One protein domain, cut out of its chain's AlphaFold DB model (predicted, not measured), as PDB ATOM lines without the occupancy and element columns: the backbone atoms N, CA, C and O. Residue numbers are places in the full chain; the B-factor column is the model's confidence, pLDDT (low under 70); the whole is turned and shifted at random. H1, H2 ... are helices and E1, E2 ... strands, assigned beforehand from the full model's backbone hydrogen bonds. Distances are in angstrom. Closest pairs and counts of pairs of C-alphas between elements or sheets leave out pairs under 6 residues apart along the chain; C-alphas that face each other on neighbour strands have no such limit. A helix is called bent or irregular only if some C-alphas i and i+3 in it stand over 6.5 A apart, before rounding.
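AT A GLANCE: This is residues 354 to 511 of the 548 residues of an uncharacterized protein of Caenorhabditis tropicalis (UniProt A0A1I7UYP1). One twisted sheet of seven strands makes the body, with helix H4 slanting over one face beside the E1 end and H2 over the opposite face towards the E5 end. H1 is close to H2, H3 meets the first residue of H2, and beyond the body a thin tail, residues 497 to 511, sticks out and makes much of the length. The printed part has 158 residues, with four named helices and seven named strands in the order E1 E2 H1 E3 H2 E4 H3 E5 E6 E7 H4. The sheet is mixed, in the order E1 E2 E3 E4 E7 E6 E5, with E1 to E4 parallel and the remaining neighbours antiparallel, and the class is mixed, helices and strands. The whole is only just loose, close to compact, with a radius of gyration of the C-alphas of 18.5 A and spans of 72 by 34 by 29 A.

HOW THE PARTS SIT: In the sheet, the edge strand E1, residues 354 to 357, is parallel to E2, residues 371 to 378, with N 357 and O 373 2.7 A apart. E2 bends by 94 degrees at residue 375. E2 is parallel to E3, residues 391 to 396, with N 374 and O 393 at 2.8 A, and E3 to E4, residues 421 to 425, with N 396 and O 425 at 2.8 A. E4 is antiparallel to E7, residues 472 to 476, with N 475 and O 422 at 2.8 A. E5, residues 454 to 458, E6, residues 462 to 469, and E7 form a meander, each strand the antiparallel neighbour of the one before; E5 and E6 are a hairpin, with N 454 and O 466 at 2.8 A, and E6 and E7 are another, with N 465 and O 476 at 2.8 A. H4, residues 484 to 498, lies over E2 and E3 at a height over the sheet of 9.9 A and runs slantwise to the strands, at 52 degrees to E2 on the local plane; the closest C-alphas of H4 and E2 are those of Ala 488 and Val 373, 6.8 A apart. On the opposite face H2, residues 402 to 413, lies over E6 at a height of 10.0 A and runs along the strands, at 24 degrees to E6 on the local plane. H1, residues 380 to 385, only grazes the sheet, and is close to H2 but not clearly touching it, with the C-alphas of Arg 384 and Asp 411 closest at 7.5 A. H3, residues 430 to 439, also only grazes the sheet; H2 touches it with residue 402 alone, the C-alphas of Tyr 402 and Asp 432 being closest at 5.7 A, at a steep tilt of 47 degrees, the same way. E2, H1, E3 and E3, H2, E4 are strand-helix-strand units, two parallel neighbour strands with a helix between, each with a right-handed crossover. In H2 and H3 every O i to N i+4 pair is within hydrogen-bond range; H4 has 9 of 11, and H1 has 0 of 2, beside 2 of 3 O i to N i+3 pairs.

IN THESE COORDINATES: E1 begins at C-alpha 354 at (-56.658, 16.977, -40.838). E2 measures 16.1 A, E3 16.0 A and E6 23.3 A from first to last C-alpha. H2 measures 16.7 A and H3 13.9 A. H1 is irregular: C-alphas 381 and 384 are 7.8 A apart. H4, 21.0 A long, ends at C-alpha 498 at (-54.825, 4.962, -56.306).

THE WHOLE: Without residues 497 to 511, which stand free, the body spans 36 by 33 by 28 A. The C-alphas farthest apart, those of Gln 439 and Gly 509, are 71.9 A apart. The printed part has no cut. The long links are E1 to E2 and H3 to E5. Mean pLDDT of the printed part is 86.0; residues 361 to 366 and 495 to 511 are under 70.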
ATOM      1  N   LYS A 354     -57.858  17.419 -40.100       92.44
ATOM      2  CA  LYS A 354     -56.658  16.977 -40.838       92.44
ATOM      3  C   LYS A 354     -56.562  17.576 -42.245       92.44
ATOM      4  O   LYS A 354     -57.556  17.637 -42.967       92.44
ATOM      5  N   ILE A 355     -55.346  17.917 -42.680       91.44
ATOM      6  CA  ILE A 355     -55.011  18.130 -44.104       91.44
ATOM      7  C   ILE A 355     -53.914  17.158 -44.547       91.44
ATOM      8  O   ILE A 355     -52.916  17.011 -43.848       91.44
ATOM      9  N   VAL A 356     -54.062  16.592 -45.749       90.25
ATOM     10  CA  VAL A 356     -53.027  15.859 -46.497       90.25
ATOM     11  C   VAL A 356     -52.748  16.577 -47.822       90.25
ATOM     12  O   VAL A 356     -53.562  16.539 -48.751       90.25
ATOM     13  N   HIS A 357     -51.601  17.249 -47.918       88.69
ATOM     14  CA  HIS A 357     -51.197  18.070 -49.056       88.69
ATOM     15  C   HIS A 357     -50.175  17.373 -49.970       88.69
ATOM     16  O   HIS A 357     -49.069  17.049 -49.547       88.69
ATOM     17  N   SER A 358     -50.514  17.183 -51.246       85.06
ATOM     18  CA  SER A 358     -49.691  16.445 -52.218       85.06
ATOM     19  C   SER A 358     -49.187  17.294 -53.396       85.06
ATOM     20  O   SER A 358     -48.977  16.759 -54.480       85.06
ATOM     21  N   GLY A 359     -49.072  18.617 -53.228       77.88
ATOM     22  CA  GLY A 359     -48.546  19.537 -54.248       77.88
ATOM     23  C   GLY A 359     -47.303  20.291 -53.767       77.88
ATOM     24  O   GLY A 359     -47.162  20.552 -52.575       77.88
ATOM     25  N   ASP A 360     -46.416  20.686 -54.681       70.75
ATOM     26  CA  ASP A 360     -45.059  21.162 -54.351       70.75
ATOM     27  C   ASP A 360     -45.000  22.450 -53.516       70.75
ATOM     28  O   ASP A 360     -43.992  22.718 -52.863       70.75
ATOM     29  N   ARG A 361     -46.060  23.272 -53.541       69.31
ATOM     30  CA  ARG A 361     -46.102  24.607 -52.919       69.31
ATOM     31  C   ARG A 361     -47.288  24.739 -51.963       69.31
ATOM     32  O   ARG A 361     -48.420  24.910 -52.409       69.31
ATOM     33  N   PHE A 362     -47.047  24.750 -50.649       68.38
ATOM     34  CA  PHE A 362     -48.109  25.017 -49.667       68.38
ATOM     35  C   PHE A 362     -48.148  26.499 -49.251       68.38
ATOM     36  O   PHE A 362     -47.314  26.981 -48.478       68.38
ATOM     37  N   LEU A 363     -49.129  27.251 -49.767       62.84
ATOM     38  CA  LEU A 363     -49.181  28.716 -49.632       62.84
ATOM     39  C   LEU A 363     -50.164  29.260 -48.576       62.84
ATOM     40  O   LEU A 363     -50.416  30.461 -48.540       62.84
ATOM     41  N   LEU A 364     -50.664  28.422 -47.667       64.31
ATOM     42  CA  LEU A 364     -51.821  28.751 -46.828       64.31
ATOM     43  C   LEU A 364     -51.519  29.290 -45.416       64.31
ATOM     44  O   LEU A 364     -50.456  29.084 -44.826       64.31
ATOM     45  N   SER A 365     -52.530  29.959 -44.859       68.06
ATOM     46  CA  SER A 365     -52.804  30.024 -43.419       68.06
ATOM     47  C   SER A 365     -54.051  29.160 -43.157       68.06
ATOM     48  O   SER A 365     -55.148  29.710 -43.170       68.06
ATOM     49  N   PRO A 366     -53.943  27.825 -42.988       64.81
ATOM     50  CA  PRO A 366     -55.126  26.986 -42.763       64.81
ATOM     51  C   PRO A 366     -55.892  27.365 -41.477       64.81
ATOM     52  O   PRO A 366     -55.307  28.040 -40.619       64.81
ATOM     53  N   PRO A 367     -57.166  26.948 -41.323       74.19
ATOM     54  CA  PRO A 367     -57.972  27.203 -40.121       74.19
ATOM     55  C   PRO A 367     -57.384  26.535 -38.859       74.19
ATOM     56  O   PRO A 367     -56.291  25.964 -38.887       74.19
ATOM     57  N   LYS A 368     -58.091  26.623 -37.723       79.44
ATOM     58  CA  LYS A 368     -57.821  25.744 -36.572       79.44
ATOM     59  C   LYS A 368     -58.062  24.293 -37.010       79.44
ATOM     60  O   LYS A 368     -59.136  24.010 -37.530       79.44
ATOM     61  N   MET A 369     -57.055  23.439 -36.835       84.94
ATOM     62  CA  MET A 369     -57.060  22.010 -37.164       84.94
ATOM     63  C   MET A 369     -55.899  21.311 -36.441       84.94
ATOM     64  O   MET A 369     -54.908  21.962 -36.105       84.94
ATOM     65  N   ASP A 370     -55.997  19.999 -36.246       85.38
ATOM     66  CA  ASP A 370     -55.098  19.231 -35.376       85.38
ATOM     67  C   ASP A 370     -53.885  18.621 -36.094       85.38
ATOM     68  O   ASP A 370     -52.798  18.548 -35.511       85.38
ATOM     69  N   LYS A 371     -54.066  18.154 -37.337       88.38
ATOM     70  CA  LYS A 371     -53.069  17.369 -38.083       88.38
ATOM     71  C   LYS A 371     -52.745  17.988 -39.443       88.38
ATOM     72  O   LYS A 371     -53.641  18.392 -40.188       88.38
ATOM     73  N   PHE A 372     -51.469  17.978 -39.812       86.12
ATOM     74  CA  PHE A 372     -50.991  18.380 -41.133       86.12
ATOM     75  C   PHE A 372     -50.032  17.332 -41.710       86.12
ATOM     76  O   PHE A 372     -49.087  16.909 -41.060       86.12
ATOM     77  N   VAL A 373     -50.250  16.921 -42.951       84.56
ATOM     78  CA  VAL A 373     -49.386  15.991 -43.684       84.56
ATOM     79  C   VAL A 373     -49.096  16.628 -45.036       84.56
ATOM     80  O   VAL A 373     -50.017  17.135 -45.673       84.56
ATOM     81  N   SER A 374     -47.842  16.660 -45.479       83.19
ATOM     82  CA  SER A 374     -47.459  17.316 -46.730       83.19
ATOM     83  C   SER A 374     -46.240  16.665 -47.371       83.19
ATOM     84  O   SER A 374     -45.161  16.686 -46.790       83.19
ATOM     85  N   SER A 375     -46.371  16.197 -48.616       79.00
ATOM     86  CA  SER A 375     -45.200  15.953 -49.478       79.00
ATOM     87  C   SER A 375     -44.650  17.253 -50.082       79.00
ATOM     88  O   SER A 375     -43.530  17.287 -50.583       79.00
ATOM     89  N   GLY A 376     -45.447  18.326 -50.044       77.69
ATOM     90  CA  GLY A 376     -45.101  19.652 -50.548       77.69
ATOM     91  C   GLY A 376     -44.036  20.375 -49.732       77.69
ATOM     92  O   GLY A 376     -43.909  20.167 -48.521       77.69
ATOM     93  N   VAL A 377     -43.317  21.278 -50.402       81.50
ATOM     94  CA  VAL A 377     -42.160  21.986 -49.855       81.50
ATOM     95  C   VAL A 377     -42.549  23.369 -49.319       81.50
ATOM     96  O   VAL A 377     -43.391  24.084 -49.870       81.50
ATOM     97  N   ILE A 378     -41.931  23.748 -48.203       85.38
ATOM     98  CA  ILE A 378     -42.292  24.898 -47.370       85.38
ATOM     99  C   ILE A 378     -41.037  25.741 -47.105       85.38
ATOM    100  O   ILE A 378     -39.935  25.205 -47.031       85.38
ATOM    101  N   SER A 379     -41.166  27.064 -46.957       87.69
ATOM    102  CA  SER A 379     -40.026  27.886 -46.520       87.69
ATOM    103  C   SER A 379     -39.936  27.976 -44.995       87.69
ATOM    104  O   SER A 379     -40.941  28.195 -44.315       87.69
ATOM    105  N   TYR A 380     -38.713  27.912 -44.471       88.31
ATOM    106  CA  TYR A 380     -38.349  28.116 -43.065       88.31
ATOM    107  C   TYR A 380     -38.886  29.439 -42.485       88.31
ATOM    108  O   TYR A 380     -39.258  29.508 -41.308       88.31
ATOM    109  N   SER A 381     -38.998  30.477 -43.322       87.19
ATOM    110  CA  SER A 381     -39.651  31.752 -42.983       87.19
ATOM    111  C   SER A 381     -41.077  31.563 -42.438       87.19
ATOM    112  O   SER A 381     -41.509  32.283 -41.536       87.19
ATOM    113  N   ARG A 382     -41.796  30.547 -42.930       85.69
ATOM    114  CA  ARG A 382     -43.193  30.252 -42.593       85.69
ATOM    115  C   ARG A 382     -43.359  29.312 -41.399       85.69
ATOM    116  O   ARG A 382     -44.501  29.123 -40.989       85.69
ATOM    117  N   ARG A 383     -42.284  28.763 -40.806       86.81
ATOM    118  CA  ARG A 383     -42.342  27.706 -39.764       86.81
ATOM    119  C   ARG A 383     -43.336  27.995 -38.626       86.81
ATOM    120  O   ARG A 383     -44.046  27.098 -38.191       86.81
ATOM    121  N   ARG A 384     -43.478  29.264 -38.212       85.62
ATOM    122  CA  ARG A 384     -44.435  29.709 -37.178       85.62
ATOM    123  C   ARG A 384     -45.902  29.365 -37.493       85.62
ATOM    124  O   ARG A 384     -46.681  29.220 -36.564       85.62
ATOM    125  N   LYS A 385     -46.285  29.203 -38.767       83.69
ATOM    126  CA  LYS A 385     -47.643  28.784 -39.173       83.69
ATOM    127  C   LYS A 385     -47.942  27.304 -38.902       83.69
ATOM    128  O   LYS A 385     -49.113  26.927 -38.969       83.69
ATOM    129  N   PHE A 386     -46.909  26.504 -38.634       82.19
ATOM    130  CA  PHE A 386     -46.972  25.055 -38.415       82.19
ATOM    131  C   PHE A 386     -46.887  24.700 -36.923       82.19
ATOM    132  O   PHE A 386     -47.459  23.692 -36.528       82.19
ATOM    133  N   MET A 387     -46.302  25.588 -36.099       86.31
ATOM    134  CA  MET A 387     -46.206  25.524 -34.623       86.31
ATOM    135  C   MET A 387     -47.557  25.721 -33.898       86.31
ATOM    136  O   MET A 387     -47.684  26.531 -32.983       86.31
ATOM    137  N   ARG A 388     -48.595  25.062 -34.405       85.12
ATOM    138  CA  ARG A 388     -49.982  25.054 -33.913       85.12
ATOM    139  C   ARG A 388     -50.739  23.782 -34.304       85.12
ATOM    140  O   ARG A 388     -51.920  23.664 -34.002       85.12
ATOM    141  N   PHE A 389     -50.098  22.883 -35.052       89.62
ATOM    142  CA  PHE A 389     -50.606  21.540 -35.287       89.62
ATOM    143  C   PHE A 389     -50.051  20.628 -34.204       89.62
ATOM    144  O   PHE A 389     -48.885  20.757 -33.826       89.62
ATOM    145  N   LYS A 390     -50.858  19.674 -33.754       91.62
ATOM    146  CA  LYS A 390     -50.422  18.632 -32.823       91.62
ATOM    147  C   LYS A 390     -49.581  17.576 -33.549       91.62
ATOM    148  O   LYS A 390     -48.676  16.997 -32.960       91.62
ATOM    149  N   PHE A 391     -49.848  17.369 -34.839       92.81
ATOM    150  CA  PHE A 391     -49.112  16.460 -35.718       92.81
ATOM    151  C   PHE A 391     -48.722  17.171 -37.025       92.81
ATOM    152  O   PHE A 391     -49.575  17.833 -37.624       92.81
ATOM    153  N   ALA A 392     -47.471  17.035 -37.486       91.44
ATOM    154  CA  ALA A 392     -47.017  17.628 -38.750       91.44
ATOM    155  C   ALA A 392     -45.943  16.803 -39.489       91.44
ATOM    156  O   ALA A 392     -44.876  16.547 -38.944       91.44
ATOM    157  N   MET A 393     -46.155  16.505 -40.772       93.44
ATOM    158  CA  MET A 393     -45.085  16.046 -41.675       93.44
ATOM    159  C   MET A 393     -44.956  16.986 -42.876       93.44
ATOM    160  O   MET A 393     -45.966  17.292 -43.509       93.44
ATOM    161  N   PHE A 394     -43.745  17.479 -43.167       92.00
ATOM    162  CA  PHE A 394     -43.474  18.385 -44.297       92.00
ATOM    163  C   PHE A 394     -41.979  18.530 -44.622       92.00
ATOM    164  O   PHE A 394     -41.121  18.268 -43.783       92.00
ATOM    165  N   THR A 395     -41.668  19.035 -45.822       92.12
ATOM    166  CA  THR A 395     -40.293  19.341 -46.259       92.12
ATOM    167  C   THR A 395     -40.008  20.846 -46.203       92.12
ATOM    168  O   THR A 395     -40.826  21.649 -46.657       92.12
ATOM    169  N   ILE A 396     -38.839  21.256 -45.701       92.44
ATOM    170  CA  ILE A 396     -38.346  22.644 -45.766       92.44
ATOM    171  C   ILE A 396     -37.363  22.791 -46.937       92.44
ATOM    172  O   ILE A 396     -36.416  22.019 -47.048       92.44
ATOM    173  N   ARG A 397     -37.560  23.802 -47.800       90.12
ATOM    174  CA  ARG A 397     -36.675  24.066 -48.955       90.12
ATOM    175  C   ARG A 397     -35.349  24.710 -48.559       90.12
ATOM    176  O   ARG A 397     -34.319  24.434 -49.164       90.12
ATOM    177  N   ASP A 398     -35.395  25.644 -47.613       92.88
ATOM    178  CA  ASP A 398     -34.225  26.383 -47.152       92.88
ATOM    179  C   ASP A 398     -33.203  25.424 -46.520       92.88
ATOM    180  O   ASP A 398     -33.548  24.717 -45.572       92.88
ATOM    181  N   ARG A 399     -31.937  25.457 -46.970       93.25
ATOM    182  CA  ARG A 399     -30.836  24.791 -46.252       93.25
ATOM    183  C   ARG A 399     -30.825  25.284 -44.808       93.25
ATOM    184  O   ARG A 399     -30.750  26.498 -44.551       93.25
ATOM    185  N   LEU A 400     -30.940  24.350 -43.872       95.31
ATOM    186  CA  LEU A 400     -30.867  24.663 -42.456       95.31
ATOM    187  C   LEU A 400     -29.408  24.682 -41.997       95.31
ATOM    188  O   LEU A 400     -28.529  24.124 -42.646       95.31
ATOM    189  N   ASN A 401     -29.184  25.378 -40.890       95.62
ATOM    190  CA  ASN A 401     -27.948  25.343 -40.125       95.62
ATOM    191  C   ASN A 401     -28.298  25.122 -38.647       95.62
ATOM    192  O   ASN A 401     -29.481  25.180 -38.282       95.62
ATOM    193  N   TYR A 402     -27.281  24.925 -37.807       95.25
ATOM    194  CA  TYR A 402     -27.430  24.768 -36.356       95.25
ATOM    195  C   TYR A 402     -28.433  25.760 -35.727       95.25
ATOM    196  O   TYR A 402     -29.415  25.344 -35.106       95.25
ATOM    197  N   ASP A 403     -28.271  27.068 -35.968       96.62
ATOM    198  CA  ASP A 403     -29.129  28.103 -35.368       96.62
ATOM    199  C   ASP A 403     -30.593  27.974 -35.783       96.62
ATOM    200  O   ASP A 403     -31.499  28.139 -34.964       96.62
ATOM    201  N   LYS A 404     -30.857  27.686 -37.066       96.38
ATOM    202  CA  LYS A 404     -32.224  27.505 -37.573       96.38
ATOM    203  C   LYS A 404     -32.890  26.281 -36.942       96.38
ATOM    204  O   LYS A 404     -34.083  26.341 -36.642       96.38
ATOM    205  N   VAL A 405     -32.134  25.209 -36.704       95.56
ATOM    206  CA  VAL A 405     -32.618  23.992 -36.036       95.56
ATOM    207  C   VAL A 405     -32.909  24.250 -34.558       95.56
ATOM    208  O   VAL A 405     -34.021  23.982 -34.101       95.56
ATOM    209  N   MET A 406     -31.993  24.883 -33.825       95.81
ATOM    210  CA  MET A 406     -32.229  25.226 -32.417       95.81
ATOM    211  C   MET A 406     -33.339  26.276 -32.246       95.81
ATOM    212  O   MET A 406     -34.086  26.253 -31.264       95.81
ATOM    213  N   LYS A 407     -33.560  27.138 -33.247       95.62
ATOM    214  CA  LYS A 407     -34.717  28.047 -33.299       95.62
ATOM    215  C   LYS A 407     -36.037  27.322 -33.583       95.62
ATOM    216  O   LYS A 407     -37.061  27.782 -33.088       95.62
ATOM    217  N   ILE A 408     -36.032  26.196 -34.307       95.00
ATOM    218  CA  ILE A 408     -37.195  25.295 -34.434       95.00
ATOM    219  C   ILE A 408     -37.478  24.612 -33.090       95.00
ATOM    220  O   ILE A 408     -38.596  24.738 -32.599       95.00
ATOM    221  N   LYS A 409     -36.471  23.991 -32.455       94.88
ATOM    222  CA  LYS A 409     -36.567  23.385 -31.110       94.88
ATOM    223  C   LYS A 409     -37.178  24.362 -30.093       94.88
ATOM    224  O   LYS A 409     -38.158  24.034 -29.429       94.88
ATOM    225  N   LYS A 410     -36.678  25.604 -30.046       94.38
ATOM    226  CA  LYS A 410     -37.213  26.670 -29.179       94.38
ATOM    227  C   LYS A 410     -38.616  27.146 -29.576       94.38
ATOM    228  O   LYS A 410     -39.440  27.355 -28.692       94.38
ATOM    229  N   ASP A 411     -38.911  27.323 -30.870       93.56
ATOM    230  CA  ASP A 411     -40.265  27.687 -31.320       93.56
ATOM    231  C   ASP A 411     -41.294  26.587 -30.966       93.56
ATOM    232  O   ASP A 411     -42.420  26.944 -30.638       93.56
ATOM    233  N   ILE A 412     -40.916  25.299 -30.975       92.75
ATOM    234  CA  ILE A 412     -41.764  24.161 -30.564       92.75
ATOM    235  C   ILE A 412     -42.022  24.179 -29.051       92.75
ATOM    236  O   ILE A 412     -43.177  24.279 -28.637       92.75
ATOM    237  N   LEU A 413     -40.959  24.149 -28.232       91.56
ATOM    238  CA  LEU A 413     -41.037  24.110 -26.758       91.56
ATOM    239  C   LEU A 413     -41.882  25.246 -26.156       91.56
ATOM    240  O   LEU A 413     -42.438  25.099 -25.073       91.56
ATOM    241  N   GLN A 414     -41.961  26.388 -26.843       90.69
ATOM    242  CA  GLN A 414     -42.697  27.567 -26.384       90.69
ATOM    243  C   GLN A 414     -44.147  27.656 -26.895       90.69
ATOM    244  O   GLN A 414     -44.858  28.562 -26.466       90.69
ATOM    245  N   LYS A 415     -44.570  26.835 -27.876       89.69
ATOM    246  CA  LYS A 415     -45.817  27.081 -28.650       89.69
ATOM    247  C   LYS A 415     -46.642  25.845 -28.990       89.69
ATOM    248  O   LYS A 415     -47.807  26.007 -29.338       89.69
ATOM    249  N   CYS A 416     -46.080  24.644 -28.865       88.38
ATOM    250  CA  CYS A 416     -46.766  23.385 -29.156       88.38
ATOM    251  C   CYS A 416     -46.941  22.548 -27.871       88.38
ATOM    252  O   CYS A 416     -46.373  21.457 -27.788       88.38
ATOM    253  N   PRO A 417     -47.678  23.035 -26.848       86.25
ATOM    254  CA  PRO A 417     -47.762  22.364 -25.548       86.25
ATOM    255  C   PRO A 417     -48.414  20.970 -25.620       86.25
ATOM    256  O   PRO A 417     -48.216  20.131 -24.745       86.25
ATOM    257  N   ASP A 418     -49.188  20.746 -26.679       88.62
ATOM    258  CA  ASP A 418     -49.949  19.557 -27.041       88.62
ATOM    259  C   ASP A 418     -49.343  18.810 -28.249       88.62
ATOM    260  O   ASP A 418     -50.035  18.051 -28.936       88.62
ATOM    261  N   LEU A 419     -48.043  19.010 -28.519       92.81
ATOM    262  CA  LEU A 419     -47.327  18.300 -29.578       92.81
ATOM    263  C   LEU A 419     -47.424  16.780 -29.394       92.81
ATOM    264  O   LEU A 419     -47.104  16.233 -28.336       92.81
ATOM    265  N   ARG A 420     -47.765  16.097 -30.486       94.50
ATOM    266  CA  ARG A 420     -47.656  14.647 -30.636       94.50
ATOM    267  C   ARG A 420     -46.390  14.285 -31.388       94.50
ATOM    268  O   ARG A 420     -45.513  13.647 -30.819       94.50
ATOM    269  N   GLU A 421     -46.272  14.718 -32.642       95.50
ATOM    270  CA  GLU A 421     -45.160  14.303 -33.497       95.50
ATOM    271  C   GLU A 421     -44.962  15.226 -34.709       95.50
ATOM    272  O   GLU A 421     -45.910  15.458 -35.464       95.50
ATOM    273  N   TYR A 422     -43.735  15.726 -34.917       95.94
ATOM    274  CA  TYR A 422     -43.316  16.387 -36.161       95.94
ATOM    275  C   TYR A 422     -42.186  15.599 -36.841       95.94
ATOM    276  O   TYR A 422     -41.163  15.347 -36.207       95.94
ATOM    277  N   LYS A 423     -42.316  15.303 -38.141       95.56
ATOM    278  CA  LYS A 423     -41.219  14.808 -38.998       95.56
ATOM    279  C   LYS A 423     -40.959  15.831 -40.101       95.56
ATOM    280  O   LYS A 423     -41.823  16.094 -40.939       95.56
ATOM    281  N   ILE A 424     -39.801  16.483 -40.043       95.25
ATOM    282  CA  ILE A 424     -39.464  17.627 -40.893       95.25
ATOM    283  C   ILE A 424     -38.299  17.237 -41.796       95.25
ATOM    284  O   ILE A 424     -37.167  17.155 -41.325       95.25
ATOM    285  N   ASN A 425     -38.562  17.043 -43.086       94.62
ATOM    286  CA  ASN A 425     -37.522  16.748 -44.074       94.62
ATOM    287  C   ASN A 425     -36.759  18.039 -44.413       94.62
ATOM    288  O   ASN A 425     -37.378  19.077 -44.662       94.62
ATOM    289  N   ILE A 426     -35.428  18.004 -44.402       94.56
ATOM    290  CA  ILE A 426     -34.554  19.180 -44.488       94.56
ATOM    291  C   ILE A 426     -33.243  18.877 -45.220       94.56
ATOM    292  O   ILE A 426     -32.804  17.734 -45.305       94.56
ATOM    293  N   ASN A 427     -32.570  19.931 -45.684       93.81
ATOM    294  CA  ASN A 427     -31.204  19.859 -46.198       93.81
ATOM    295  C   ASN A 427     -30.218  20.410 -45.142       93.81
ATOM    296  O   ASN A 427     -30.354  21.566 -44.725       93.81
ATOM    297  N   LEU A 428     -29.256  19.576 -44.721       94.12
ATOM    298  CA  LEU A 428     -28.152  19.880 -43.795       94.12
ATOM    299  C   LEU A 428     -26.814  19.447 -44.401       94.12
ATOM    300  O   LEU A 428     -26.707  18.323 -44.901       94.12
ATOM    301  N   SER A 429     -25.776  20.275 -44.249       94.69
ATOM    302  CA  SER A 429     -24.400  19.818 -44.494       94.69
ATOM    303  C   SER A 429     -23.908  18.894 -43.383       94.69
ATOM    304  O   SER A 429     -24.488  18.861 -42.299       94.69
ATOM    305  N   ASP A 430     -22.827  18.160 -43.633       94.69
ATOM    306  CA  ASP A 430     -22.232  17.251 -42.646       94.69
ATOM    307  C   ASP A 430     -21.690  18.004 -41.428       94.69
ATOM    308  O   ASP A 430     -21.858  17.551 -40.300       94.69
ATOM    309  N   ALA A 431     -21.147  19.209 -41.631       95.62
ATOM    310  CA  ALA A 431     -20.749  20.097 -40.540       95.62
ATOM    311  C   ALA A 431     -21.950  20.493 -39.660       95.62
ATOM    312  O   ALA A 431     -21.880  20.364 -38.440       95.62
ATOM    313  N   ASP A 432     -23.074  20.901 -40.271       96.00
ATOM    314  CA  ASP A 432     -24.308  21.220 -39.537       96.00
ATOM    315  C   ASP A 432     -24.856  19.980 -38.799       96.00
ATOM    316  O   ASP A 432     -25.224  20.060 -37.629       96.00
ATOM    317  N   PHE A 433     -24.896  18.824 -39.470       96.12
ATOM    318  CA  PHE A 433     -25.400  17.558 -38.929       96.12
ATOM    319  C   PHE A 433     -24.573  17.067 -37.729       96.12
ATOM    320  O   PHE A 433     -25.145  16.717 -36.691       96.12
ATOM    321  N   ASN A 434     -23.243  17.096 -37.848       95.19
ATOM    322  CA  ASN A 434     -22.314  16.712 -36.787       95.19
ATOM    323  C   ASN A 434     -22.381  17.698 -35.614       95.19
ATOM    324  O   ASN A 434     -22.464  17.269 -34.465       95.19
ATOM    325  N   GLN A 435     -22.425  19.011 -35.883       96.44
ATOM    326  CA  GLN A 435     -22.577  20.029 -34.839       96.44
ATOM    327  C   GLN A 435     -23.880  19.831 -34.052       96.44
ATOM    328  O   GLN A 435     -23.861  19.882 -32.824       96.44
ATOM    329  N   ILE A 436     -25.002  19.567 -34.732       96.00
ATOM    330  CA  ILE A 436     -26.286  19.313 -34.068       96.00
ATOM    331  C   ILE A 436     -26.222  18.023 -33.233       96.00
ATOM    332  O   ILE A 436     -26.551  18.069 -32.052       96.00
ATOM    333  N   ASN A 437     -25.757  16.897 -33.787       95.31
ATOM    334  CA  ASN A 437     -25.677  15.628 -33.047       95.31
ATOM    335  C   ASN A 437     -24.718  15.677 -31.845       95.31
ATOM    336  O   ASN A 437     -25.012  15.078 -30.811       95.31
ATOM    337  N   MET A 438     -23.609  16.417 -31.948       95.06
ATOM    338  CA  MET A 438     -22.669  16.640 -30.845       95.06
ATOM    339  C   MET A 438     -23.278  17.519 -29.741       95.06
ATOM    340  O   MET A 438     -23.167  17.192 -28.565       95.06
ATOM    341  N   GLN A 439     -23.957  18.613 -30.100       95.81
ATOM    342  CA  GLN A 439     -24.584  19.529 -29.132       95.81
ATOM    343  C   GLN A 439     -25.848  18.952 -28.469       95.81
ATOM    344  O   GLN A 439     -26.212  19.385 -27.380       95.81
ATOM    345  N   MET A 440     -26.515  17.981 -29.101       94.50
ATOM    346  CA  MET A 440     -27.623  17.216 -28.504       94.50
ATOM    347  C   MET A 440     -27.154  15.986 -27.707       94.50
ATOM    348  O   MET A 440     -27.977  15.329 -27.075       94.50
ATOM    349  N   GLY A 441     -25.864  15.629 -27.769       94.50
ATOM    350  CA  GLY A 441     -25.326  14.410 -27.153       94.50
ATOM    351  C   GLY A 441     -25.858  13.100 -27.754       94.50
ATOM    352  O   GLY A 441     -25.771  12.059 -27.110       94.50
ATOM    353  N   THR A 442     -26.434  13.130 -28.962       94.94
ATOM    354  CA  THR A 442     -27.054  11.956 -29.604       94.94
ATOM    355  C   THR A 442     -26.082  11.138 -30.447       94.94
ATOM    356  O   THR A 442     -26.281   9.935 -30.591       94.94
ATOM    357  N   PHE A 443     -25.041  11.772 -31.002       93.94
ATOM    358  CA  PHE A 443     -23.959  11.118 -31.758       93.94
ATOM    359  C   PHE A 443     -24.414  10.163 -32.890       93.94
ATOM    360  O   PHE A 443     -23.718   9.202 -33.207       93.94
ATOM    361  N   ASN A 444     -25.572  10.413 -33.516       95.06
ATOM    362  CA  ASN A 444     -26.080   9.553 -34.589       95.06
ATOM    363  C   ASN A 444     -25.226   9.661 -35.858       95.06
ATOM    364  O   ASN A 444     -24.792  10.754 -36.233       95.06
ATOM    365  N   SER A 445     -25.082   8.549 -36.581       92.69
ATOM    366  CA  SER A 445     -24.655   8.577 -37.980       92.69
ATOM    367  C   SER A 445     -25.836   8.974 -38.874       92.69
ATOM    368  O   SER A 445     -26.999   8.899 -38.467       92.69
ATOM    369  N   ARG A 446     -25.576   9.396 -40.121       89.44
ATOM    370  CA  ARG A 446     -26.667   9.756 -41.046       89.44
ATOM    371  C   ARG A 446     -27.656   8.605 -41.251       89.44
ATOM    372  O   ARG A 446     -28.849   8.867 -41.271       89.44
ATOM    373  N   HIS A 447     -27.182   7.364 -41.326       91.56
ATOM    374  CA  HIS A 447     -28.004   6.187 -41.635       91.56
ATOM    375  C   HIS A 447     -28.288   5.307 -40.401       91.56
ATOM    376  O   HIS A 447     -28.473   4.097 -40.524       91.56
ATOM    377  N   SER A 448     -28.313   5.888 -39.192       89.69
ATOM    378  CA  SER A 448     -28.696   5.167 -37.970       89.69
ATOM    379  C   SER A 448     -30.143   4.661 -38.052       89.69
ATOM    380  O   SER A 448     -31.081   5.441 -37.903       89.69
ATOM    381  N   GLN A 449     -30.324   3.348 -38.240       88.25
ATOM    382  CA  GLN A 449     -31.643   2.692 -38.250       88.25
ATOM    383  C   GLN A 449     -32.387   2.863 -36.914       88.25
ATOM    384  O   GLN A 449     -33.589   3.118 -36.893       88.25
ATOM    385  N   ASN A 450     -31.647   2.778 -35.804       91.12
ATOM    386  CA  ASN A 450     -32.127   3.000 -34.441       91.12
ATOM    387  C   ASN A 450     -31.444   4.255 -33.864       91.12
ATOM    388  O   ASN A 450     -30.441   4.128 -33.162       91.12
ATOM    389  N   PRO A 451     -31.908   5.475 -34.198       94.50
ATOM    390  CA  PRO A 451     -31.253   6.700 -33.759       94.50
ATOM    391  C   PRO A 451     -31.487   6.969 -32.269       94.50
ATOM    392  O   PRO A 451     -32.598   6.809 -31.757       94.50
ATOM    393  N   ASN A 452     -30.455   7.472 -31.597       96.50
ATOM    394  CA  ASN A 452     -30.532   8.044 -30.258       96.50
ATOM    395  C   ASN A 452     -31.391   9.317 -30.261       96.50
ATOM    396  O   ASN A 452     -31.397  10.081 -31.235       96.50
ATOM    397  N   TRP A 453     -32.074   9.571 -29.144       97.38
ATOM    398  CA  TRP A 453     -32.977  10.709 -28.957       97.38
ATOM    399  C   TRP A 453     -32.521  11.589 -27.794       97.38
ATOM    400  O   TRP A 453     -32.331  11.105 -26.680       97.38
ATOM    401  N   GLU A 454     -32.427  12.893 -28.031       96.75
ATOM    402  CA  GLU A 454     -32.298  13.886 -26.970       96.75
ATOM    403  C   GLU A 454     -33.616  13.947 -26.186       96.75
ATOM    404  O   GLU A 454     -34.685  14.127 -26.775       96.75
ATOM    405  N   ARG A 455     -33.547  13.822 -24.857       96.50
ATOM    406  CA  ARG A 455     -34.697  13.932 -23.951       96.50
ATOM    407  C   ARG A 455     -34.724  15.320 -23.316       96.50
ATOM    408  O   ARG A 455     -34.004  15.584 -22.362       96.50
ATOM    409  N   ILE A 456     -35.581  16.192 -23.836       95.12
ATOM    410  CA  ILE A 456     -35.695  17.595 -23.426       95.12
ATOM    411  C   ILE A 456     -36.891  17.748 -22.483       95.12
ATOM    412  O   ILE A 456     -37.976  17.243 -22.776       95.12
ATOM    413  N   GLU A 457     -36.737  18.464 -21.371       93.31
ATOM    414  CA  GLU A 457     -37.869  18.799 -20.496       93.31
ATOM    415  C   GLU A 457     -38.837  19.770 -21.183       93.31
ATOM    416  O   GLU A 457     -38.435  20.757 -21.804       93.31
ATOM    417  N   HIS A 458     -40.133  19.482 -21.086       89.38
ATOM    418  CA  HIS A 458     -41.196  20.263 -21.707       89.38
ATOM    419  C   HIS A 458     -42.092  20.908 -20.627       89.38
ATOM    420  O   HIS A 458     -42.434  20.220 -19.661       89.38
ATOM    421  N   PRO A 459     -42.561  22.169 -20.787       85.75
ATOM    422  CA  PRO A 459     -43.316  22.909 -19.756       85.75
ATOM    423  C   PRO A 459     -44.597  22.258 -19.201       85.75
ATOM    424  O   PRO A 459     -45.172  22.759 -18.243       85.75
ATOM    425  N   SER A 460     -45.056  21.149 -19.782       84.50
ATOM    426  CA  SER A 460     -46.186  20.345 -19.299       84.50
ATOM    427  C   SER A 460     -45.787  19.216 -18.327       84.50
ATOM    428  O   SER A 460     -46.540  18.252 -18.195       84.50
ATOM    429  N   GLY A 461     -44.579  19.241 -17.746       84.94
ATOM    430  CA  GLY A 461     -44.066  18.174 -16.864       84.94
ATOM    431  C   GLY A 461     -43.789  16.836 -17.568       84.94
ATOM    432  O   GLY A 461     -43.699  15.791 -16.930       84.94
ATOM    433  N   LYS A 462     -43.695  16.857 -18.900       91.88
ATOM    434  CA  LYS A 462     -43.379  15.711 -19.766       91.88
ATOM    435  C   LYS A 462     -42.104  16.019 -20.558       91.88
ATOM    436  O   LYS A 462     -41.463  17.040 -20.327       91.88
ATOM    437  N   TYR A 463     -41.752  15.159 -21.509       92.62
ATOM    438  CA  TYR A 463     -40.565  15.328 -22.345       92.62
ATOM    439  C   TYR A 463     -40.927  15.589 -23.807       92.62
ATOM    440  O   TYR A 463     -41.911  15.058 -24.326       92.62
ATOM    441  N   LEU A 464     -40.097  16.396 -24.461       94.94
ATOM    442  CA  LEU A 464     -39.956  16.460 -25.907       94.94
ATOM    443  C   LEU A 464     -38.744  15.597 -26.274       94.94
ATOM    444  O   LEU A 464     -37.635  15.872 -25.823       94.94
ATOM    445  N   LEU A 465     -38.945  14.565 -27.086       96.81
ATOM    446  CA  LEU A 465     -37.852  13.807 -27.685       96.81
ATOM    447  C   LEU A 465     -37.486  14.436 -29.030       96.81
ATOM    448  O   LEU A 465     -38.378  14.735 -29.829       96.81
ATOM    449  N   MET A 466     -36.193  14.611 -29.297       96.94
ATOM    450  CA  MET A 466     -35.676  15.136 -30.565       96.94
ATOM    451  C   MET A 466     -34.569  14.234 -31.114       96.94
ATOM    452  O   MET A 466     -33.702  13.787 -30.370       96.94
ATOM    453  N   THR A 467     -34.564  13.991 -32.422       96.94
ATOM    454  CA  THR A 467     -33.424  13.374 -33.110       96.94
ATOM    455  C   THR A 467     -33.244  13.930 -34.522       96.94
ATOM    456  O   THR A 467     -34.173  14.497 -35.108       96.94
ATOM    457  N   VAL A 468     -32.029  13.800 -35.055       96.00
ATOM    458  CA  VAL A 468     -31.626  14.255 -36.391       96.00
ATOM    459  C   VAL A 468     -30.858  13.128 -37.070       96.00
ATOM    460  O   VAL A 468     -29.810  12.704 -36.585       96.00
ATOM    461  N   VAL A 469     -31.394  12.671 -38.200       92.88
ATOM    462  CA  VAL A 469     -30.905  11.539 -39.001       92.88
ATOM    463  C   VAL A 469     -31.050  11.886 -40.480       92.88
ATOM    464  O   VAL A 469     -31.926  12.662 -40.848       92.88
ATOM    465  N   GLU A 470     -30.178  11.325 -41.316       88.00
ATOM    466  CA  GLU A 470     -30.183  11.401 -42.782       88.00
ATOM    467  C   GLU A 470     -30.564  12.776 -43.368       88.00
ATOM    468  O   GLU A 470     -29.699  13.637 -43.569       88.00
ATOM    469  N   HIS A 471     -31.853  12.970 -43.659       90.25
ATOM    470  CA  HIS A 471     -32.449  14.144 -44.293       90.25
ATOM    471  C   HIS A 471     -33.664  14.686 -43.515       90.25
ATOM    472  O   HIS A 471     -34.495  15.389 -44.091       90.25
ATOM    473  N   TYR A 472     -33.814  14.375 -42.222       94.69
ATOM    474  CA  TYR A 472     -34.946  14.849 -41.422       94.69
ATOM    475  C   TYR A 472     -34.630  15.108 -39.940       94.69
ATOM    476  O   TYR A 472     -33.707  14.553 -39.343       94.69
ATOM    477  N   ILE A 473     -35.451  15.967 -39.331       95.75
ATOM    478  CA  ILE A 473     -35.575  16.103 -37.875       95.75
ATOM    479  C   ILE A 473     -36.865  15.422 -37.452       95.75
ATOM    480  O   ILE A 473     -37.921  15.686 -38.035       95.75
ATOM    481  N   TRP A 474     -36.796  14.607 -36.406       96.50
ATOM    482  CA  TRP A 474     -37.965  13.997 -35.792       96.50
ATOM    483  C   TRP A 474     -38.135  14.531 -34.368       96.50
ATOM    484  O   TRP A 474     -37.223  14.455 -33.547       96.50
ATOM    485  N   PHE A 475     -39.312  15.081 -34.081       96.50
ATOM    486  CA  PHE A 475     -39.748  15.489 -32.750       96.50
ATOM    487  C   PHE A 475     -40.922  14.613 -32.311       96.50
ATOM    488  O   PHE A 475     -41.904  14.517 -33.047       96.50
ATOM    489  N   ARG A 476     -40.876  14.045 -31.104       96.56
ATOM    490  CA  ARG A 476     -42.014  13.371 -30.451       96.56
ATOM    491  C   ARG A 476     -42.329  14.084 -29.145       96.56
ATOM    492  O   ARG A 476     -41.457  14.235 -28.296       96.56
ATOM    493  N   GLY A 477     -43.548  14.589 -29.016       94.44
ATOM    494  CA  GLY A 477     -43.953  15.469 -27.925       94.44
ATOM    495  C   GLY A 477     -44.738  14.782 -26.800       94.44
ATOM    496  O   GLY A 477     -44.981  13.573 -26.846       94.44
ATOM    497  N   PRO A 478     -45.201  15.568 -25.811       89.12
ATOM    498  CA  PRO A 478     -45.974  15.108 -24.650       89.12
ATOM    499  C   PRO A 478     -47.230  14.268 -24.946       89.12
ATOM    500  O   PRO A 478     -47.725  13.578 -24.048       89.12
ATOM    501  N   GLY A 479     -47.773  14.366 -26.163       89.31
ATOM    502  CA  GLY A 479     -48.944  13.627 -26.640       89.31
ATOM    503  C   GLY A 479     -48.646  12.573 -27.713       89.31
ATOM    504  O   GLY A 479     -49.576  12.194 -28.417       89.31
ATOM    505  N   TYR A 480     -47.388  12.156 -27.903       94.19
ATOM    506  CA  TYR A 480     -46.986  11.189 -28.938       94.19
ATOM    507  C   TYR A 480     -47.878   9.932 -28.972       94.19
ATOM    508  O   TYR A 480     -48.163   9.330 -27.938       94.19
ATOM    509  N   ILE A 481     -48.290   9.535 -30.183       92.00
ATOM    510  CA  ILE A 481     -49.125   8.357 -30.449       92.00
ATOM    511  C   ILE A 481     -48.329   7.398 -31.351       92.00
ATOM    512  O   ILE A 481     -48.097   7.729 -32.518       92.00
ATOM    513  N   PRO A 482     -47.922   6.211 -30.861       93.00
ATOM    514  CA  PRO A 482     -47.223   5.221 -31.675       93.00
ATOM    515  C   PRO A 482     -47.991   4.850 -32.951       93.00
ATOM    516  O   PRO A 482     -49.198   4.611 -32.923       93.00
ATOM    517  N   GLY A 483     -47.280   4.794 -34.079       91.31
ATOM    518  CA  GLY A 483     -47.849   4.436 -35.381       91.31
ATOM    519  C   GLY A 483     -48.576   5.568 -36.123       91.31
ATOM    520  O   GLY A 483     -49.052   5.329 -37.232       91.31
ATOM    521  N   GLU A 484     -48.694   6.784 -35.564       91.25
ATOM    522  CA  GLU A 484     -49.369   7.890 -36.268       91.25
ATOM    523  C   GLU A 484     -48.538   8.425 -37.452       91.25
ATOM    524  O   GLU A 484     -49.118   8.763 -38.485       91.25
ATOM    525  N   MET A 485     -47.198   8.425 -37.361       92.31
ATOM    526  CA  MET A 485     -46.322   8.799 -38.481       92.31
ATOM    527  C   MET A 485     -46.352   7.790 -39.629       92.31
ATOM    528  O   MET A 485     -46.589   8.182 -40.767       92.31
ATOM    529  N   GLN A 486     -46.181   6.499 -39.335       90.88
ATOM    530  CA  GLN A 486     -46.138   5.433 -40.343       90.88
ATOM    531  C   GLN A 486     -47.404   5.446 -41.212       90.88
ATOM    532  O   GLN A 486     -47.318   5.506 -42.436       90.88
ATOM    533  N   LYS A 487     -48.580   5.560 -40.581       89.69
ATOM    534  CA  LYS A 487     -49.872   5.677 -41.276       89.69
ATOM    535  C   LYS A 487     -49.991   6.938 -42.140       89.69
ATOM    536  O   LYS A 487     -50.680   6.917 -43.155       89.69
ATOM    537  N   ALA A 488     -49.334   8.039 -41.767       88.12
ATOM    538  CA  ALA A 488     -49.288   9.256 -42.581       88.12
ATOM    539  C   ALA A 488     -48.311   9.143 -43.772       88.12
ATOM    540  O   ALA A 488     -48.499   9.819 -44.786       88.12
ATOM    541  N   GLU A 489     -47.284   8.296 -43.668       86.62
ATOM    542  CA  GLU A 489     -46.351   7.975 -44.756       86.62
ATOM    543  C   GLU A 489     -46.994   6.998 -45.758       86.62
ATOM    544  O   GLU A 489     -47.037   7.295 -46.954       86.62
ATOM    545  N   GLU A 490     -47.614   5.916 -45.273       87.88
ATOM    546  CA  GLU A 490     -48.453   4.982 -46.047       87.88
ATOM    547  C   GLU A 490     -49.537   5.719 -46.856       87.88
ATOM    548  O   GLU A 490     -49.684   5.514 -48.061       87.88
ATOM    549  N   GLU A 491     -50.257   6.643 -46.219       84.19
ATOM    550  CA  GLU A 491     -51.324   7.442 -46.831       84.19
ATOM    551  C   GLU A 491     -50.827   8.394 -47.936       84.19
ATOM    552  O   GLU A 491     -51.545   8.650 -48.909       84.19
ATOM    553  N   LEU A 492     -49.593   8.906 -47.836       80.19
ATOM    554  CA  LEU A 492     -48.968   9.674 -48.918       80.19
ATOM    555  C   LEU A 492     -48.512   8.787 -50.084       80.19
ATOM    556  O   LEU A 492     -48.485   9.271 -51.220       80.19
ATOM    557  N   LEU A 493     -48.147   7.528 -49.824       78.56
ATOM    558  CA  LEU A 493     -47.740   6.560 -50.845       78.56
ATOM    559  C   LEU A 493     -48.955   6.009 -51.598       78.56
ATOM    560  O   LEU A 493     -49.031   6.165 -52.818       78.56
ATOM    561  N   GLU A 494     -49.944   5.457 -50.888       75.88
ATOM    562  CA  GLU A 494     -51.163   4.877 -51.474       75.88
ATOM    563  C   GLU A 494     -51.885   5.882 -52.385       75.88
ATOM    564  O   GLU A 494     -52.367   5.540 -53.470       75.88
ATOM    565  N   ARG A 495     -51.892   7.162 -51.989       67.31
ATOM    566  CA  ARG A 495     -52.491   8.247 -52.768       67.31
ATOM    567  C   ARG A 495     -51.846   8.446 -54.143       67.31
ATOM    568  O   ARG A 495     -52.556   8.880 -55.050       67.31
ATOM    569  N   ARG A 496     -50.549   8.153 -54.324       63.88
ATOM    570  CA  ARG A 496     -49.906   8.220 -55.651       63.88
ATOM    571  C   ARG A 496     -50.505   7.155 -56.568       63.88
ATOM    572  O   ARG A 496     -51.027   7.498 -57.621       63.88
ATOM    573  N   TYR A 497     -50.528   5.904 -56.105       52.50
ATOM    574  CA  TYR A 497     -50.999   4.749 -56.875       52.50
ATOM    575  C   TYR A 497     -52.513   4.757 -57.145       52.50
ATOM    576  O   TYR A 497     -52.950   4.520 -58.270       52.50
ATOM    577  N   ARG A 498     -53.357   5.052 -56.143       60.19
ATOM    578  CA  ARG A 498     -54.825   4.962 -56.306       60.19
ATOM    579  C   ARG A 498     -55.418   5.979 -57.286       60.19
ATOM    580  O   ARG A 498     -56.503   5.732 -57.804       60.19
ATOM    581  N   LEU A 499     -54.735   7.093 -57.562       52.72
ATOM    582  CA  LEU A 499     -55.224   8.131 -58.479       52.72
ATOM    583  C   LEU A 499     -55.131   7.752 -59.970       52.72
ATOM    584  O   LEU A 499     -55.642   8.503 -60.800       52.72
ATOM    585  N   GLU A 500     -54.523   6.613 -60.309       51.06
ATOM    586  CA  GLU A 500     -54.352   6.152 -61.696       51.06
ATOM    587  C   GLU A 500     -55.339   5.042 -62.103       51.06
ATOM    588  O   GLU A 500     -55.420   4.687 -63.282       51.06
ATOM    589  N   ARG A 501     -56.151   4.529 -61.162       52.72
ATOM    590  CA  ARG A 501     -57.189   3.529 -61.460       52.72
ATOM    591  C   ARG A 501     -58.248   4.109 -62.407       52.72
ATOM    592  O   ARG A 501     -59.086   4.928 -62.021       52.72
ATOM    593  N   ARG A 502     -58.209   3.655 -63.663       54.16
ATOM    594  CA  ARG A 502     -59.262   3.884 -64.662       54.16
ATOM    595  C   ARG A 502     -60.569   3.222 -64.214       54.16
ATOM    596  O   ARG A 502     -60.565   2.317 -63.388       54.16
ATOM    597  N   ILE A 503     -61.684   3.684 -64.773       53.66
ATOM    598  CA  ILE A 503     -62.948   2.942 -64.705       53.66
ATOM    599  C   ILE A 503     -62.831   1.789 -65.707       53.66
ATOM    600  O   ILE A 503     -62.507   2.034 -66.869       53.66
ATOM    601  N   GLU A 504     -63.069   0.559 -65.257       57.47
ATOM    602  CA  GLU A 504     -63.343  -0.575 -66.144       57.47
ATOM    603  C   GLU A 504     -64.810  -0.503 -66.574       57.47
ATOM    604  O   GLU A 504     -65.701  -0.482 -65.724       57.47
ATOM    605  N   PHE A 505     -65.066  -0.474 -67.881       58.00
ATOM    606  CA  PHE A 505     -66.418  -0.592 -68.433       58.00
ATOM    607  C   PHE A 505     -66.651  -2.027 -68.910       58.00
ATOM    608  O   PHE A 505     -65.711  -2.715 -69.320       58.00
ATOM    609  N   ARG A 506     -67.902  -2.483 -68.852       61.53
ATOM    610  CA  ARG A 506     -68.325  -3.822 -69.285       61.53
ATOM    611  C   ARG A 506     -69.186  -3.702 -70.546       61.53
ATOM    612  O   ARG A 506     -69.767  -2.650 -70.801       61.53
ATOM    613  N   ARG A 507     -69.268  -4.769 -71.338       61.31
ATOM    614  CA  ARG A 507     -70.190  -4.859 -72.482       61.31
ATOM    615  C   ARG A 507     -71.500  -5.494 -72.026       61.31
ATOM    616  O   ARG A 507     -71.479  -6.335 -71.121       61.31
ATOM    617  N   ASP A 508     -72.617  -5.138 -72.649       59.62
ATOM    618  CA  ASP A 508     -73.851  -5.903 -72.484       59.62
ATOM    619  C   ASP A 508     -73.623  -7.403 -72.803       59.62
ATOM    620  O   ASP A 508     -72.721  -7.799 -73.542       59.62
ATOM    621  N   GLY A 509     -74.339  -8.277 -72.091       45.44
ATOM    622  CA  GLY A 509     -74.157  -9.736 -72.160       45.44
ATOM    623  C   GLY A 509     -72.884 -10.312 -71.507       45.44
ATOM    624  O   GLY A 509     -72.868 -11.502 -71.203       45.44
ATOM    625  N   THR A 510     -71.839  -9.521 -71.227       53.25
ATOM    626  CA  THR A 510     -70.612 -10.033 -70.572       53.25
ATOM    627  C   THR A 510     -70.749 -10.152 -69.050       53.25
ATOM    628  O   THR A 510     -70.348  -9.268 -68.290       53.25
ATOM    629  N   MET A 511     -71.276 -11.288 -68.577       29.86
ATOM    630  CA  MET A 511     -71.063 -11.695 -67.184       29.86
ATOM    631  C   MET A 511     -69.578 -12.027 -66.972       29.86
ATOM    632  O   MET A 511     -69.011 -12.828 -67.712       29.86
TER     633      MET A 511